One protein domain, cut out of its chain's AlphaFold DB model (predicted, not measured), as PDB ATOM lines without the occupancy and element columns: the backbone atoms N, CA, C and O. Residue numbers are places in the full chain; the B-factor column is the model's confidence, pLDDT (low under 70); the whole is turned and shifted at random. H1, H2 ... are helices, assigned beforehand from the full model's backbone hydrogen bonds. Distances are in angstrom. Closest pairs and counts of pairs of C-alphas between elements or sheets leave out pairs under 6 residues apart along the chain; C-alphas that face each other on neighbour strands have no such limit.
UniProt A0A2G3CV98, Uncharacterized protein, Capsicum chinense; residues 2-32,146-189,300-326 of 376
ATOM      1  N   GLY A   2       5.789 260.639  18.728       36.16
ATOM      2  CA  GLY A   2       5.214 259.325  18.425       36.16
ATOM      3  C   GLY A   2       6.297 258.250  18.481       36.16
ATOM      4  O   GLY A   2       6.633 257.676  17.455       36.16
ATOM      5  N   SER A   3       6.913 258.056  19.648       39.06
ATOM      6  CA  SER A   3       8.042 257.132  19.847       39.06
ATOM      7  C   SER A   3       7.866 256.248  21.088       39.06
ATOM      8  O   SER A   3       8.834 255.967  21.774       39.06
ATOM      9  N   THR A   4       6.638 255.821  21.398       47.34
ATOM     10  CA  THR A   4       6.342 255.023  22.608       47.34
ATOM     11  C   THR A   4       5.963 253.566  22.330       47.34
ATOM     12  O   THR A   4       5.728 252.810  23.255       47.34
ATOM     13  N   ASN A   5       5.930 253.106  21.075       55.41
ATOM     14  CA  ASN A   5       5.326 251.797  20.784       55.41
ATOM     15  C   ASN A   5       6.272 250.595  20.941       55.41
ATOM     16  O   ASN A   5       5.786 249.473  21.056       55.41
ATOM     17  N   GLN A   6       7.594 250.785  20.903       57.00
ATOM     18  CA  GLN A   6       8.541 249.661  20.884       57.00
ATOM     19  C   GLN A   6       8.788 249.103  22.293       57.00
ATOM     20  O   GLN A   6       8.704 247.894  22.485       57.00
ATOM     21  N   ASP A   7       9.023 249.970  23.281       59.69
ATOM     22  CA  ASP A   7       9.305 249.552  24.661       59.69
ATOM     23  C   ASP A   7       8.063 248.981  25.355       59.69
ATOM     24  O   ASP A   7       8.147 247.977  26.065       59.69
ATOM     25  N   ASP A   8       6.891 249.552  25.063       62.91
ATOM     26  CA  ASP A   8       5.603 249.021  25.509       62.91
ATOM     27  C   ASP A   8       5.320 247.660  24.859       62.91
ATOM     28  O   ASP A   8       4.946 246.709  25.548       62.91
ATOM     29  N   ALA A   9       5.570 247.510  23.551       64.19
ATOM     30  CA  ALA A   9       5.449 246.218  22.874       64.19
ATOM     31  C   ALA A   9       6.436 245.185  23.432       64.19
ATOM     32  O   ALA A   9       6.093 244.010  23.565       64.19
ATOM     33  N   ASP A  10       7.639 245.607  23.808       66.00
ATOM     34  CA  ASP A  10       8.650 244.768  24.435       66.00
ATOM     35  C   ASP A  10       8.237 244.313  25.833       66.00
ATOM     36  O   ASP A  10       8.396 243.138  26.167       66.00
ATOM     37  N   ALA A  11       7.699 245.216  26.649       68.19
ATOM     38  CA  ALA A  11       7.158 244.885  27.961       68.19
ATOM     39  C   ALA A  11       5.971 243.919  27.838       68.19
ATOM     40  O   ALA A  11       5.946 242.892  28.517       68.19
ATOM     41  N   ILE A  12       5.045 244.187  26.915       70.94
ATOM     42  CA  ILE A  12       3.890 243.325  26.638       70.94
ATOM     43  C   ILE A  12       4.346 241.946  26.148       70.94
ATOM     44  O   ILE A  12       3.852 240.931  26.638       70.94
ATOM     45  N   MET A  13       5.317 241.879  25.231       71.81
ATOM     46  CA  MET A  13       5.860 240.608  24.747       71.81
ATOM     47  C   MET A  13       6.534 239.812  25.861       71.81
ATOM     48  O   MET A  13       6.313 238.606  25.949       71.81
ATOM     49  N   VAL A  14       7.339 240.456  26.712       71.81
ATOM     50  CA  VAL A  14       7.991 239.783  27.845       71.81
ATOM     51  C   VAL A  14       6.938 239.238  28.806       71.81
ATOM     52  O   VAL A  14       6.981 238.056  29.133       71.81
ATOM     53  N   VAL A  15       5.942 240.043  29.187       73.12
ATOM     54  CA  VAL A  15       4.850 239.615  30.078       73.12
ATOM     55  C   VAL A  15       4.053 238.454  29.475       73.12
ATOM     56  O   VAL A  15       3.791 237.460  30.161       73.12
ATOM     57  N   ALA A  16       3.703 238.538  28.189       70.69
ATOM     58  CA  ALA A  16       2.984 237.482  27.484       70.69
ATOM     59  C   ALA A  16       3.803 236.187  27.448       70.69
ATOM     60  O   ALA A  16       3.302 235.117  27.794       70.69
ATOM     61  N   ALA A  17       5.083 236.283  27.100       70.88
ATOM     62  CA  ALA A  17       5.963 235.134  27.022       70.88
ATOM     63  C   ALA A  17       6.175 234.503  28.416       70.88
ATOM     64  O   ALA A  17       6.126 233.278  28.546       70.88
ATOM     65  N   THR A  18       6.369 235.299  29.477       74.56
ATOM     66  CA  THR A  18       6.521 234.797  30.857       74.56
ATOM     67  C   THR A  18       5.256 234.094  31.335       74.56
ATOM     68  O   THR A  18       5.342 233.027  31.943       74.56
ATOM     69  N   SER A  19       4.083 234.633  31.001       71.44
ATOM     70  CA  SER A  19       2.790 234.012  31.316       71.44
ATOM     71  C   SER A  19       2.629 232.661  30.616       71.44
ATOM     72  O   SER A  19       2.219 231.677  31.232       71.44
ATOM     73  N   VAL A  20       3.031 232.587  29.344       72.88
ATOM     74  CA  VAL A  20       3.051 231.351  28.552       72.88
ATOM     75  C   VAL A  20       4.004 230.315  29.164       72.88
ATOM     76  O   VAL A  20       3.654 229.134  29.242       72.88
ATOM     77  N   LEU A  21       5.172 230.741  29.664       74.06
ATOM     78  CA  LEU A  21       6.089 229.845  30.368       74.06
ATOM     79  C   LEU A  21       5.506 229.323  31.689       74.06
ATOM     80  O   LEU A  21       5.557 228.120  31.946       74.06
ATOM     81  N   ALA A  22       4.927 230.206  32.501       72.06
ATOM     82  CA  ALA A  22       4.343 229.854  33.792       72.06
ATOM     83  C   ALA A  22       3.173 228.866  33.647       72.06
ATOM     84  O   ALA A  22       3.135 227.853  34.348       72.06
ATOM     85  N   ALA A  23       2.268 229.107  32.690       71.75
ATOM     86  CA  ALA A  23       1.166 228.195  32.384       71.75
ATOM     87  C   ALA A  23       1.677 226.816  31.943       71.75
ATOM     88  O   ALA A  23       1.166 225.784  32.366       71.75
ATOM     89  N   GLY A  24       2.739 226.793  31.144       69.62
ATOM     90  CA  GLY A  24       3.428 225.575  30.753       69.62
ATOM     91  C   GLY A  24       3.979 224.729  31.872       69.62
ATOM     92  O   GLY A  24       3.739 223.526  31.918       69.62
ATOM     93  N   VAL A  25       4.731 225.369  32.765       71.62
ATOM     94  CA  VAL A  25       5.311 224.714  33.939       71.62
ATOM     95  C   VAL A  25       4.200 224.171  34.835       71.62
ATOM     96  O   VAL A  25       4.313 223.047  35.311       71.62
ATOM     97  N   ALA A  26       3.102 224.916  35.005       68.75
ATOM     98  CA  ALA A  26       1.941 224.450  35.760       68.75
ATOM     99  C   ALA A  26       1.271 223.229  35.108       68.75
ATOM    100  O   ALA A  26       0.949 222.271  35.805       68.75
ATOM    101  N   ILE A  27       1.113 223.224  33.779       69.25
ATOM    102  CA  ILE A  27       0.563 222.079  33.040       69.25
ATOM    103  C   ILE A  27       1.492 220.869  33.170       69.25
ATOM    104  O   ILE A  27       1.032 219.791  33.530       69.25
ATOM    105  N   ILE A  28       2.797 221.029  32.933       67.50
ATOM    106  CA  ILE A  28       3.771 219.934  33.055       67.50
ATOM    107  C   ILE A  28       3.781 219.387  34.489       67.50
ATOM    108  O   ILE A  28       3.694 218.178  34.668       67.50
ATOM    109  N   GLY A  29       3.793 220.258  35.502       64.31
ATOM    110  CA  GLY A  29       3.738 219.859  36.910       64.31
ATOM    111  C   GLY A  29       2.443 219.130  37.283       64.31
ATOM    112  O   GLY A  29       2.491 218.145  38.017       64.31
ATOM    113  N   ALA A  30       1.294 219.551  36.741       62.81
ATOM    114  CA  ALA A  30       0.027 218.840  36.911       62.81
ATOM    115  C   ALA A  30       0.068 217.448  36.258       62.81
ATOM    116  O   ALA A  30      -0.343 216.474  36.878       62.81
ATOM    117  N   TYR A  31       0.644 217.322  35.057       60.91
ATOM    118  CA  TYR A  31       0.804 216.032  34.375       60.91
ATOM    119  C   TYR A  31       1.831 215.103  35.047       60.91
ATOM    120  O   TYR A  31       1.665 213.884  34.994       60.91
ATOM    121  N   GLU A  32       2.874 215.640  35.686       59.53
ATOM    122  CA  GLU A  32       3.857 214.849  36.444       59.53
ATOM    123  C   GLU A  32       3.302 214.358  37.792       59.53
ATOM    124  O   GLU A  32       3.638 213.252  38.223       59.53
ATOM    125  N   MET A 146      -9.056 213.827  24.913       56.97
ATOM    126  CA  MET A 146      -8.118 214.764  25.566       56.97
ATOM    127  C   MET A 146      -6.803 214.903  24.775       56.97
ATOM    128  O   MET A 146      -6.159 215.947  24.816       56.97
ATOM    129  N   GLN A 147      -6.438 213.877  24.000       57.22
ATOM    130  CA  GLN A 147      -5.303 213.881  23.084       57.22
ATOM    131  C   GLN A 147      -5.402 214.975  22.002       57.22
ATOM    132  O   GLN A 147      -4.386 215.570  21.643       57.22
ATOM    133  N   ASP A 148      -6.611 215.252  21.504       68.50
ATOM    134  CA  ASP A 148      -6.876 216.310  20.522       68.50
ATOM    135  C   ASP A 148      -6.697 217.694  21.157       68.50
ATOM    136  O   ASP A 148      -6.071 218.573  20.574       68.50
ATOM    137  N   VAL A 149      -7.135 217.863  22.409       70.06
ATOM    138  CA  VAL A 149      -6.963 219.115  23.161       70.06
ATOM    139  C   VAL A 149      -5.481 219.421  23.396       70.06
ATOM    140  O   VAL A 149      -5.031 220.522  23.084       70.06
ATOM    141  N   VAL A 150      -4.693 218.451  23.875       72.25
ATOM    142  CA  VAL A 150      -3.248 218.645  24.110       72.25
ATOM    143  C   VAL A 150      -2.499 218.876  22.790       72.25
ATOM    144  O   VAL A 150      -1.616 219.735  22.720       72.25
ATOM    145  N   GLY A 151      -2.883 218.177  21.716       76.50
ATOM    146  CA  GLY A 151      -2.356 218.424  20.372       76.50
ATOM    147  C   GLY A 151      -2.645 219.847  19.880       76.50
ATOM    148  O   GLY A 151      -1.734 220.543  19.427       76.50
ATOM    149  N   ASN A 152      -3.883 220.317  20.044       77.06
ATOM    150  CA  ASN A 152      -4.299 221.670  19.676       77.06
ATOM    151  C   ASN A 152      -3.557 222.743  20.491       77.06
ATOM    152  O   ASN A 152      -3.081 223.722  19.914       77.06
ATOM    153  N   ILE A 153      -3.375 222.536  21.802       80.25
ATOM    154  CA  ILE A 153      -2.563 223.416  22.661       80.25
ATOM    155  C   ILE A 153      -1.121 223.468  22.154       80.25
ATOM    156  O   ILE A 153      -0.563 224.551  21.991       80.25
ATOM    157  N   SER A 154      -0.528 222.314  21.844       76.19
ATOM    158  CA  SER A 154       0.835 222.235  21.318       76.19
ATOM    159  C   SER A 154       0.976 223.020  20.007       76.19
ATOM    160  O   SER A 154       1.948 223.760  19.828       76.19
ATOM    161  N   ILE A 155       0.023 222.902  19.076       82.62
ATOM    162  CA  ILE A 155       0.021 223.669  17.816       82.62
ATOM    163  C   ILE A 155      -0.047 225.172  18.103       82.62
ATOM    164  O   ILE A 155       0.823 225.912  17.643       82.62
ATOM    165  N   LYS A 156      -1.012 225.613  18.919       82.69
ATOM    166  CA  LYS A 156      -1.188 227.032  19.265       82.69
ATOM    167  C   LYS A 156       0.022 227.627  19.969       82.69
ATOM    168  O   LYS A 156       0.448 228.730  19.642       82.69
ATOM    169  N   PHE A 157       0.640 226.869  20.862       79.88
ATOM    170  CA  PHE A 157       1.878 227.274  21.511       79.88
ATOM    171  C   PHE A 157       3.024 227.441  20.501       79.88
ATOM    172  O   PHE A 157       3.772 228.414  20.559       79.88
ATOM    173  N   GLY A 158       3.144 226.524  19.534       82.25
ATOM    174  CA  GLY A 158       4.129 226.631  18.454       82.25
ATOM    175  C   GLY A 158       3.921 227.864  17.566       82.25
ATOM    176  O   GLY A 158       4.896 228.517  17.188       82.25
ATOM    177  N   GLU A 159       2.665 228.212  17.272       83.94
ATOM    178  CA  GLU A 159       2.305 229.439  16.546       83.94
ATOM    179  C   GLU A 159       2.746 230.692  17.319       83.94
ATOM    180  O   GLU A 159       3.430 231.544  16.750       83.94
ATOM    181  N   VAL A 160       2.440 230.771  18.621       83.06
ATOM    182  CA  VAL A 160       2.861 231.882  19.498       83.06
ATOM    183  C   VAL A 160       4.383 231.996  19.545       83.06
ATOM    184  O   VAL A 160       4.931 233.075  19.334       83.06
ATOM    185  N   ALA A 161       5.081 230.881  19.749       79.44
ATOM    186  CA  ALA A 161       6.535 230.864  19.824       79.44
ATOM    187  C   ALA A 161       7.187 231.335  18.509       79.44
ATOM    188  O   ALA A 161       8.139 232.114  18.522       79.44
ATOM    189  N   THR A 162       6.626 230.927  17.365       84.94
ATOM    190  CA  THR A 162       7.071 231.376  16.036       84.94
ATOM    191  C   THR A 162       6.803 232.866  15.822       84.94
ATOM    192  O   THR A 162       7.646 233.566  15.261       84.94
ATOM    193  N   ALA A 163       5.648 233.367  16.268       82.75
ATOM    194  CA  ALA A 163       5.299 234.780  16.171       82.75
ATOM    195  C   ALA A 163       6.254 235.654  16.999       82.75
ATOM    196  O   ALA A 163       6.823 236.600  16.454       82.75
ATOM    197  N   ILE A 164       6.515 235.290  18.260       82.81
ATOM    198  CA  ILE A 164       7.488 235.992  19.113       82.81
ATOM    199  C   ILE A 164       8.878 235.932  18.469       82.81
ATOM    200  O   ILE A 164       9.536 236.959  18.335       82.81
ATOM    201  N   GLY A 165       9.309 234.759  17.990       84.81
ATOM    202  CA  GLY A 165      10.597 234.602  17.306       84.81
ATOM    203  C   GLY A 165      10.761 235.568  16.134       84.81
ATOM    204  O   GLY A 165      11.758 236.285  16.066       84.81
ATOM    205  N   ARG A 166       9.734 235.678  15.282       85.31
ATOM    206  CA  ARG A 166       9.702 236.640  14.171       85.31
ATOM    207  C   ARG A 166       9.789 238.089  14.637       85.31
ATOM    208  O   ARG A 166      10.477 238.869  13.991       85.31
ATOM    209  N   MET A 167       9.123 238.457  15.729       81.81
ATOM    210  CA  MET A 167       9.201 239.819  16.270       81.81
ATOM    211  C   MET A 167      10.621 240.149  16.736       81.81
ATOM    212  O   MET A 167      11.139 241.216  16.412       81.81
ATOM    213  N   VAL A 168      11.289 239.214  17.413       82.88
ATOM    214  CA  VAL A 168      12.676 239.386  17.871       82.88
ATOM    215  C   VAL A 168      13.652 239.433  16.700       82.88
ATOM    216  O   VAL A 168      14.494 240.321  16.653       82.88
ATOM    217  N   ASP A 169      13.507 238.530  15.728       82.25
ATOM    218  CA  ASP A 169      14.335 238.514  14.512       82.25
ATOM    219  C   ASP A 169      14.101 239.744  13.629       82.25
ATOM    220  O   ASP A 169      14.977 240.137  12.861       82.25
ATOM    221  N   SER A 170      12.919 240.359  13.721       80.50
ATOM    222  CA  SER A 170      12.611 241.580  12.985       80.50
ATOM    223  C   SER A 170      13.287 242.817  13.567       80.50
ATOM    224  O   SER A 170      13.254 243.850  12.904       80.50
ATOM    225  N   ARG A 171      13.879 242.757  14.767       82.06
ATOM    226  CA  ARG A 171      14.593 243.895  15.361       82.06
ATOM    227  C   ARG A 171      15.839 244.230  14.550       82.06
ATOM    228  O   ARG A 171      16.489 243.350  13.986       82.06
ATOM    229  N   LEU A 172      16.175 245.514  14.491       85.69
ATOM    230  CA  LEU A 172      17.408 245.950  13.856       85.69
ATOM    231  C   LEU A 172      18.608 245.584  14.733       85.69
ATOM    232  O   LEU A 172      18.734 246.029  15.871       85.69
ATOM    233  N   ASP A 173      19.518 244.800  14.167       87.44
ATOM    234  CA  ASP A 173      20.859 244.625  14.715       87.44
ATOM    235  C   ASP A 173      21.690 245.872  14.378       87.44
ATOM    236  O   ASP A 173      22.239 246.004  13.279       87.44
ATOM    237  N   VAL A 174      21.715 246.818  15.318       89.69
ATOM    238  CA  VAL A 174      22.381 248.121  15.167       89.69
ATOM    239  C   VAL A 174      23.890 247.960  14.960       89.69
ATOM    240  O   VAL A 174      24.477 248.711  14.183       89.69
ATOM    241  N   THR A 175      24.507 246.957  15.588       90.00
ATOM    242  CA  THR A 175      25.941 246.670  15.448       90.00
ATOM    243  C   THR A 175      26.261 246.254  14.022       90.00
ATOM    244  O   THR A 175      27.072 246.888  13.347       90.00
ATOM    245  N   LYS A 176      25.545 245.244  13.518       91.69
ATOM    246  CA  LYS A 176      25.703 244.784  12.136       91.69
ATOM    247  C   LYS A 176      25.374 245.883  11.125       91.69
ATOM    248  O   LYS A 176      26.015 245.974  10.079       91.69
ATOM    249  N   PHE A 177      24.366 246.703  11.417       91.75
ATOM    250  CA  PHE A 177      23.991 247.829  10.570       91.75
ATOM    251  C   PHE A 177      25.108 248.876  10.488       91.75
ATOM    252  O   PHE A 177      25.466 249.299   9.391       91.75
ATOM    253  N   TYR A 178      25.700 249.249  11.622       91.44
ATOM    254  CA  TYR A 178      26.810 250.197  11.670       91.44
ATOM    255  C   TYR A 178      28.038 249.688  10.914       91.44
ATOM    256  O   TYR A 178      28.607 250.425  10.113       91.44
ATOM    257  N   GLU A 179      28.424 248.428  11.127       91.25
ATOM    258  CA  GLU A 179      29.546 247.811  10.412       91.25
ATOM    259  C   GLU A 179      29.340 247.866   8.896       91.25
ATOM    260  O   GLU A 179      30.247 248.246   8.159       91.25
ATOM    261  N   GLU A 180      28.131 247.550   8.422       90.56
ATOM    262  CA  GLU A 180      27.792 247.623   7.001       90.56
ATOM    263  C   GLU A 180      27.846 249.065   6.471       90.56
ATOM    264  O   GLU A 180      28.303 249.286   5.344       90.56
ATOM    265  N   VAL A 181      27.405 250.050   7.267       89.31
ATOM    266  CA  VAL A 181      27.473 251.469   6.894       89.31
ATOM    267  C   VAL A 181      28.919 251.953   6.807       89.31
ATOM    268  O   VAL A 181      29.293 252.578   5.817       89.31
ATOM    269  N   MET A 182      29.751 251.598   7.782       87.88
ATOM    270  CA  MET A 182      31.161 251.993   7.825       87.88
ATOM    271  C   MET A 182      32.042 251.222   6.835       87.88
ATOM    272  O   MET A 182      33.092 251.714   6.430       87.88
ATOM    273  N   ALA A 183      31.621 250.034   6.394       88.25
ATOM    274  CA  ALA A 183      32.315 249.271   5.357       88.25
ATOM    275  C   ALA A 183      32.168 249.883   3.949       88.25
ATOM    276  O   ALA A 183      32.862 249.463   3.014       88.25
ATOM    277  N   MET A 184      31.266 250.852   3.763       82.62
ATOM    278  CA  MET A 184      31.108 251.540   2.486       82.62
ATOM    279  C   MET A 184      32.336 252.394   2.147       82.62
ATOM    280  O   MET A 184      32.957 253.018   3.000       82.62
ATOM    281  N   LYS A 185      32.695 252.438   0.859       80.88
ATOM    282  CA  LYS A 185      33.865 253.181   0.369       80.88
ATOM    283  C   LYS A 185      33.461 254.474  -0.337       80.88
ATOM    284  O   LYS A 185      32.469 254.515  -1.063       80.88
ATOM    285  N   GLY A 186      34.304 255.498  -0.198       76.69
ATOM    286  CA  GLY A 186      34.269 256.717  -1.014       76.69
ATOM    287  C   GLY A 186      33.613 257.947  -0.392       76.69
ATOM    288  O   GLY A 186      33.529 258.969  -1.065       76.69
ATOM    289  N   TYR A 187      33.224 257.884   0.881       85.25
ATOM    290  CA  TYR A 187      32.857 259.055   1.683       85.25
ATOM    291  C   TYR A 187      33.722 259.110   2.945       85.25
ATOM    292  O   TYR A 187      34.421 258.145   3.268       85.25
ATOM    293  N   ASN A 188      33.731 260.258   3.624       86.62
ATOM    294  CA  ASN A 188      34.443 260.403   4.890       86.62
ATOM    295  C   ASN A 188      33.664 259.723   6.037       86.62
ATOM    296  O   ASN A 188      32.454 259.515   5.952       86.62
ATOM    297  N   GLU A 189      34.367 259.364   7.113       86.88
ATOM    298  CA  GLU A 189      33.774 258.666   8.267       86.88
ATOM    299  C   GLU A 189      32.683 259.504   8.956       86.88
ATOM    300  O   GLU A 189      31.671 258.960   9.388       86.88
ATOM    301  N   MET A 300       1.442 209.112  24.355       49.47
ATOM    302  CA  MET A 300       1.325 210.403  25.066       49.47
ATOM    303  C   MET A 300       2.682 211.096  25.295       49.47
ATOM    304  O   MET A 300       2.737 212.320  25.384       49.47
ATOM    305  N   GLN A 301       3.769 210.321  25.343       53.06
ATOM    306  CA  GLN A 301       5.143 210.812  25.445       53.06
ATOM    307  C   GLN A 301       5.590 211.671  24.252       53.06
ATOM    308  O   GLN A 301       6.382 212.589  24.452       53.06
ATOM    309  N   ASP A 302       5.052 211.438  23.053       65.38
ATOM    310  CA  ASP A 302       5.379 212.208  21.844       65.38
ATOM    311  C   ASP A 302       4.869 213.655  21.956       65.38
ATOM    312  O   ASP A 302       5.590 214.617  21.708       65.38
ATOM    313  N   VAL A 303       3.650 213.833  22.477       64.62
ATOM    314  CA  VAL A 303       3.027 215.161  22.610       64.62
ATOM    315  C   VAL A 303       3.680 215.993  23.715       64.62
ATOM    316  O   VAL A 303       3.883 217.196  23.550       64.62
ATOM    317  N   VAL A 304       4.040 215.366  24.840       70.06
ATOM    318  CA  VAL A 304       4.771 216.039  25.928       70.06
ATOM    319  C   VAL A 304       6.183 216.424  25.472       70.06
ATOM    320  O   VAL A 304       6.643 217.528  25.771       70.06
ATOM    321  N   GLY A 305       6.847 215.561  24.693       76.06
ATOM    322  CA  GLY A 305       8.127 215.867  24.052       76.06
ATOM    323  C   GLY A 305       8.037 217.070  23.110       76.06
ATOM    324  O   GLY A 305       8.830 218.006  23.230       76.06
ATOM    325  N   ASP A 306       7.023 217.098  22.245       77.19
ATOM    326  CA  ASP A 306       6.749 218.217  21.338       77.19
ATOM    327  C   ASP A 306       6.513 219.534  22.082       77.19
ATOM    328  O   ASP A 306       7.035 220.583  21.689       77.19
ATOM    329  N   ILE A 307       5.741 219.495  23.171       78.00
ATOM    330  CA  ILE A 307       5.523 220.661  24.031       78.00
ATOM    331  C   ILE A 307       6.863 221.107  24.624       78.00
ATOM    332  O   ILE A 307       7.240 222.266  24.456       78.00
ATOM    333  N   SER A 308       7.640 220.201  25.223       77.25
ATOM    334  CA  SER A 308       8.950 220.511  25.816       77.25
ATOM    335  C   SER A 308       9.922 221.176  24.827       77.25
ATOM    336  O   SER A 308      10.587 222.163  25.163       77.25
ATOM    337  N   ILE A 309       9.972 220.700  23.577       84.19
ATOM    338  CA  ILE A 309      10.788 221.307  22.513       84.19
ATOM    339  C   ILE A 309      10.343 222.747  22.241       84.19
ATOM    340  O   ILE A 309      11.181 223.649  22.149       84.19
ATOM    341  N   LYS A 310       9.032 222.990  22.152       81.50
ATOM    342  CA  LYS A 310       8.499 224.339  21.926       81.50
ATOM    343  C   LYS A 310       8.768 225.259  23.118       81.50
ATOM    344  O   LYS A 310       9.101 226.423  22.911       81.50
ATOM    345  N   PHE A 311       8.705 224.746  24.346       81.00
ATOM    346  CA  PHE A 311       9.089 225.487  25.553       81.00
ATOM    347  C   PHE A 311      10.534 225.965  25.493       81.00
ATOM    348  O   PHE A 311      10.803 227.149  25.687       81.00
ATOM    349  N   ARG A 312      11.456 225.069  25.130       84.06
ATOM    350  CA  ARG A 312      12.867 225.423  24.940       84.06
ATOM    351  C   ARG A 312      13.045 226.528  23.898       84.06
ATOM    352  O   ARG A 312      13.886 227.411  24.078       84.06
ATOM    353  N   LEU A 313      12.262 226.487  22.823       84.75
ATOM    354  CA  LEU A 313      12.278 227.514  21.786       84.75
ATOM    355  C   LEU A 313      11.822 228.874  22.344       84.75
ATOM    356  O   LEU A 313      12.524 229.861  22.139       84.75
ATOM    357  N   VAL A 314      10.742 228.924  23.133       82.94
ATOM    358  CA  VAL A 314      10.299 230.156  23.818       82.94
ATOM    359  C   VAL A 314      11.367 230.682  24.779       82.94
ATOM    360  O   VAL A 314      11.701 231.863  24.720       82.94
ATOM    361  N   THR A 315      11.964 229.821  25.609       80.56
ATOM    362  CA  THR A 315      13.039 230.218  26.536       80.56
ATOM    363  C   THR A 315      14.248 230.788  25.795       80.56
ATOM    364  O   THR A 315      14.794 231.812  26.198       80.56
ATOM    365  N   THR A 316      14.645 230.165  24.682       86.44
ATOM    366  CA  THR A 316      15.751 230.660  23.848       86.44
ATOM    367  C   THR A 316      15.432 232.038  23.275       86.44
ATOM    368  O   THR A 316      16.264 232.942  23.332       86.44
ATOM    369  N   ILE A 317      14.220 232.225  22.745       83.06
ATOM    370  CA  ILE A 317      13.789 233.505  22.174       83.06
ATOM    371  C   ILE A 317      13.771 234.600  23.245       83.06
ATOM    372  O   ILE A 317      14.269 235.692  22.981       83.06
ATOM    373  N   MET A 318      13.280 234.302  24.451       81.81
ATOM    374  CA  MET A 318      13.336 235.233  25.580       81.81
ATOM    375  C   MET A 318      14.761 235.609  25.966       81.81
ATOM    376  O   MET A 318      15.016 236.783  26.207       81.81
ATOM    377  N   GLY A 319      15.682 234.640  26.004       83.38
ATOM    378  CA  GLY A 319      17.095 234.915  26.264       83.38
ATOM    379  C   GLY A 319      17.625 235.968  25.295       83.38
ATOM    380  O   GLY A 319      18.083 237.021  25.719       83.38
ATOM    381  N   ARG A 320      17.392 235.768  23.990       82.81
ATOM    382  CA  ARG A 320      17.768 236.758  22.968       82.81
ATOM    383  C   ARG A 320      17.067 238.107  23.136       82.81
ATOM    384  O   ARG A 320      17.658 239.127  22.811       82.81
ATOM    385  N   MET A 321      15.814 238.140  23.599       81.56
ATOM    386  CA  MET A 321      15.115 239.403  23.872       81.56
ATOM    387  C   MET A 321      15.792 240.183  24.986       81.56
ATOM    388  O   MET A 321      16.030 241.376  24.821       81.56
ATOM    389  N   VAL A 322      16.098 239.510  26.095       81.06
ATOM    390  CA  VAL A 322      16.770 240.115  27.246       81.06
ATOM    391  C   VAL A 322      18.163 240.584  26.848       81.06
ATOM    392  O   VAL A 322      18.486 241.740  27.090       81.06
ATOM    393  N   ASP A 323      18.927 239.746  26.147       79.62
ATOM    394  CA  ASP A 323      20.259 240.098  25.640       79.62
ATOM    395  C   ASP A 323      20.211 241.272  24.653       79.62
ATOM    396  O   ASP A 323      21.160 242.045  24.546       79.62
ATOM    397  N   SER A 324      19.102 241.419  23.922       78.56
ATOM    398  CA  SER A 324      18.919 242.534  22.998       78.56
ATOM    399  C   SER A 324      18.558 243.845  23.686       78.56
ATOM    400  O   SER A 324      18.590 244.856  22.999       78.56
ATOM    401  N   ARG A 325      18.182 243.877  24.972       82.38
ATOM    402  CA  ARG A 325      17.831 245.127  25.672       82.38
ATOM    403  C   ARG A 325      19.080 245.939  26.018       82.38
ATOM    404  O   ARG A 325      20.139 245.372  26.275       82.38
ATOM    405  N   LEU A 326      18.962 247.267  26.038       85.81
ATOM    406  CA  LEU A 326      20.037 248.129  26.523       85.81
ATOM    407  C   LEU A 326      20.291 247.891  28.015       85.81
ATOM    408  O   LEU A 326      19.399 248.019  28.854       85.81
TER     409      LEU A 326
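Overview. This is residues 2 to 32, 146 to 189 and 300 to 326 of the 376 residues of an uncharacterized protein of Capsicum chinense (UniProt A0A2G3CV98). Three long helices, H1, H2 and H4, lie side by side at shallow angles as a loose bundle, their centres making a triangle, with H2 and H4 running the same way and H1 against them. Beyond the last residue of H2 the short helix H3 leads away from the bundle as an arm, in which residues 174 to 180 and 182 to 188 stick out; this arm extends the length. The printed part has 102 residues, with four named helices in the order H1, H2, H3, H4 and no named strand; the class is all helix. The whole is loose, with a radius of gyration of the C-alphas of 18.6 A and spans of 65 by 29 by 19 A.

Arrangement. H1, residues 5 to 32, H2, residues 146 to 169, and H4, residues 300 to 323, form a bundle, a group of helices that run along one another. H1 is close to H2 but not clearly touching it: their closest C-alphas, those of Met 13 and Ile 164, are 7.5 A apart. These two run opposite ways at a shallow tilt of 29 degrees. H1 touches H4 with residues 14 to 24 alone, and H4 touches H1 with residues 311 to 318 alone. Their closest C-alphas are those of Leu 21 and Phe 311, 7.2 A apart, and they run opposite ways at a shallow tilt of 30 degrees. H2 and H4 touch with 19 pairs of C-alphas within 8 A; the closest are those of Ala 161 and Val 314, 5.5 A apart. They run the same way at a shallow tilt of 20 degrees. H3, residues 174 to 182, touches no helix and is apart from H1, H2 and H4. In H1, H2, H3 and H4 every pair of O of residue i and N of residue i+4 is within hydrogen-bond range.

Along the chain. H1 begins at C-alpha 5 at (5.326, 251.797, 20.784) and is 40.2 A long from first to last C-alpha. H2 begins at C-alpha 146 at (-8.118, 214.764, 25.566) and is 34.5 A long. H3 has nine residues. H4 is 35.2 A long and ends at C-alpha 323 at (20.259, 240.098, 25.640).

Size, cuts and confidence. The two C-alphas farthest apart are those of Met 146 and Asn 188, 65.7 A. Residues 33 to 145 are not printed, and C-alphas 32 and 146 are 16.2 A apart across that cut. Residues 190 to 299 are not printed either, and C-alphas 189 and 300 are 60.5 A apart. The link from H2 to H3 is tight. The mean pLDDT of the printed part is 75.7, and residues 2 to 11, 24, 26 to 32, 146 to 148 and 300 to 303 are under 70.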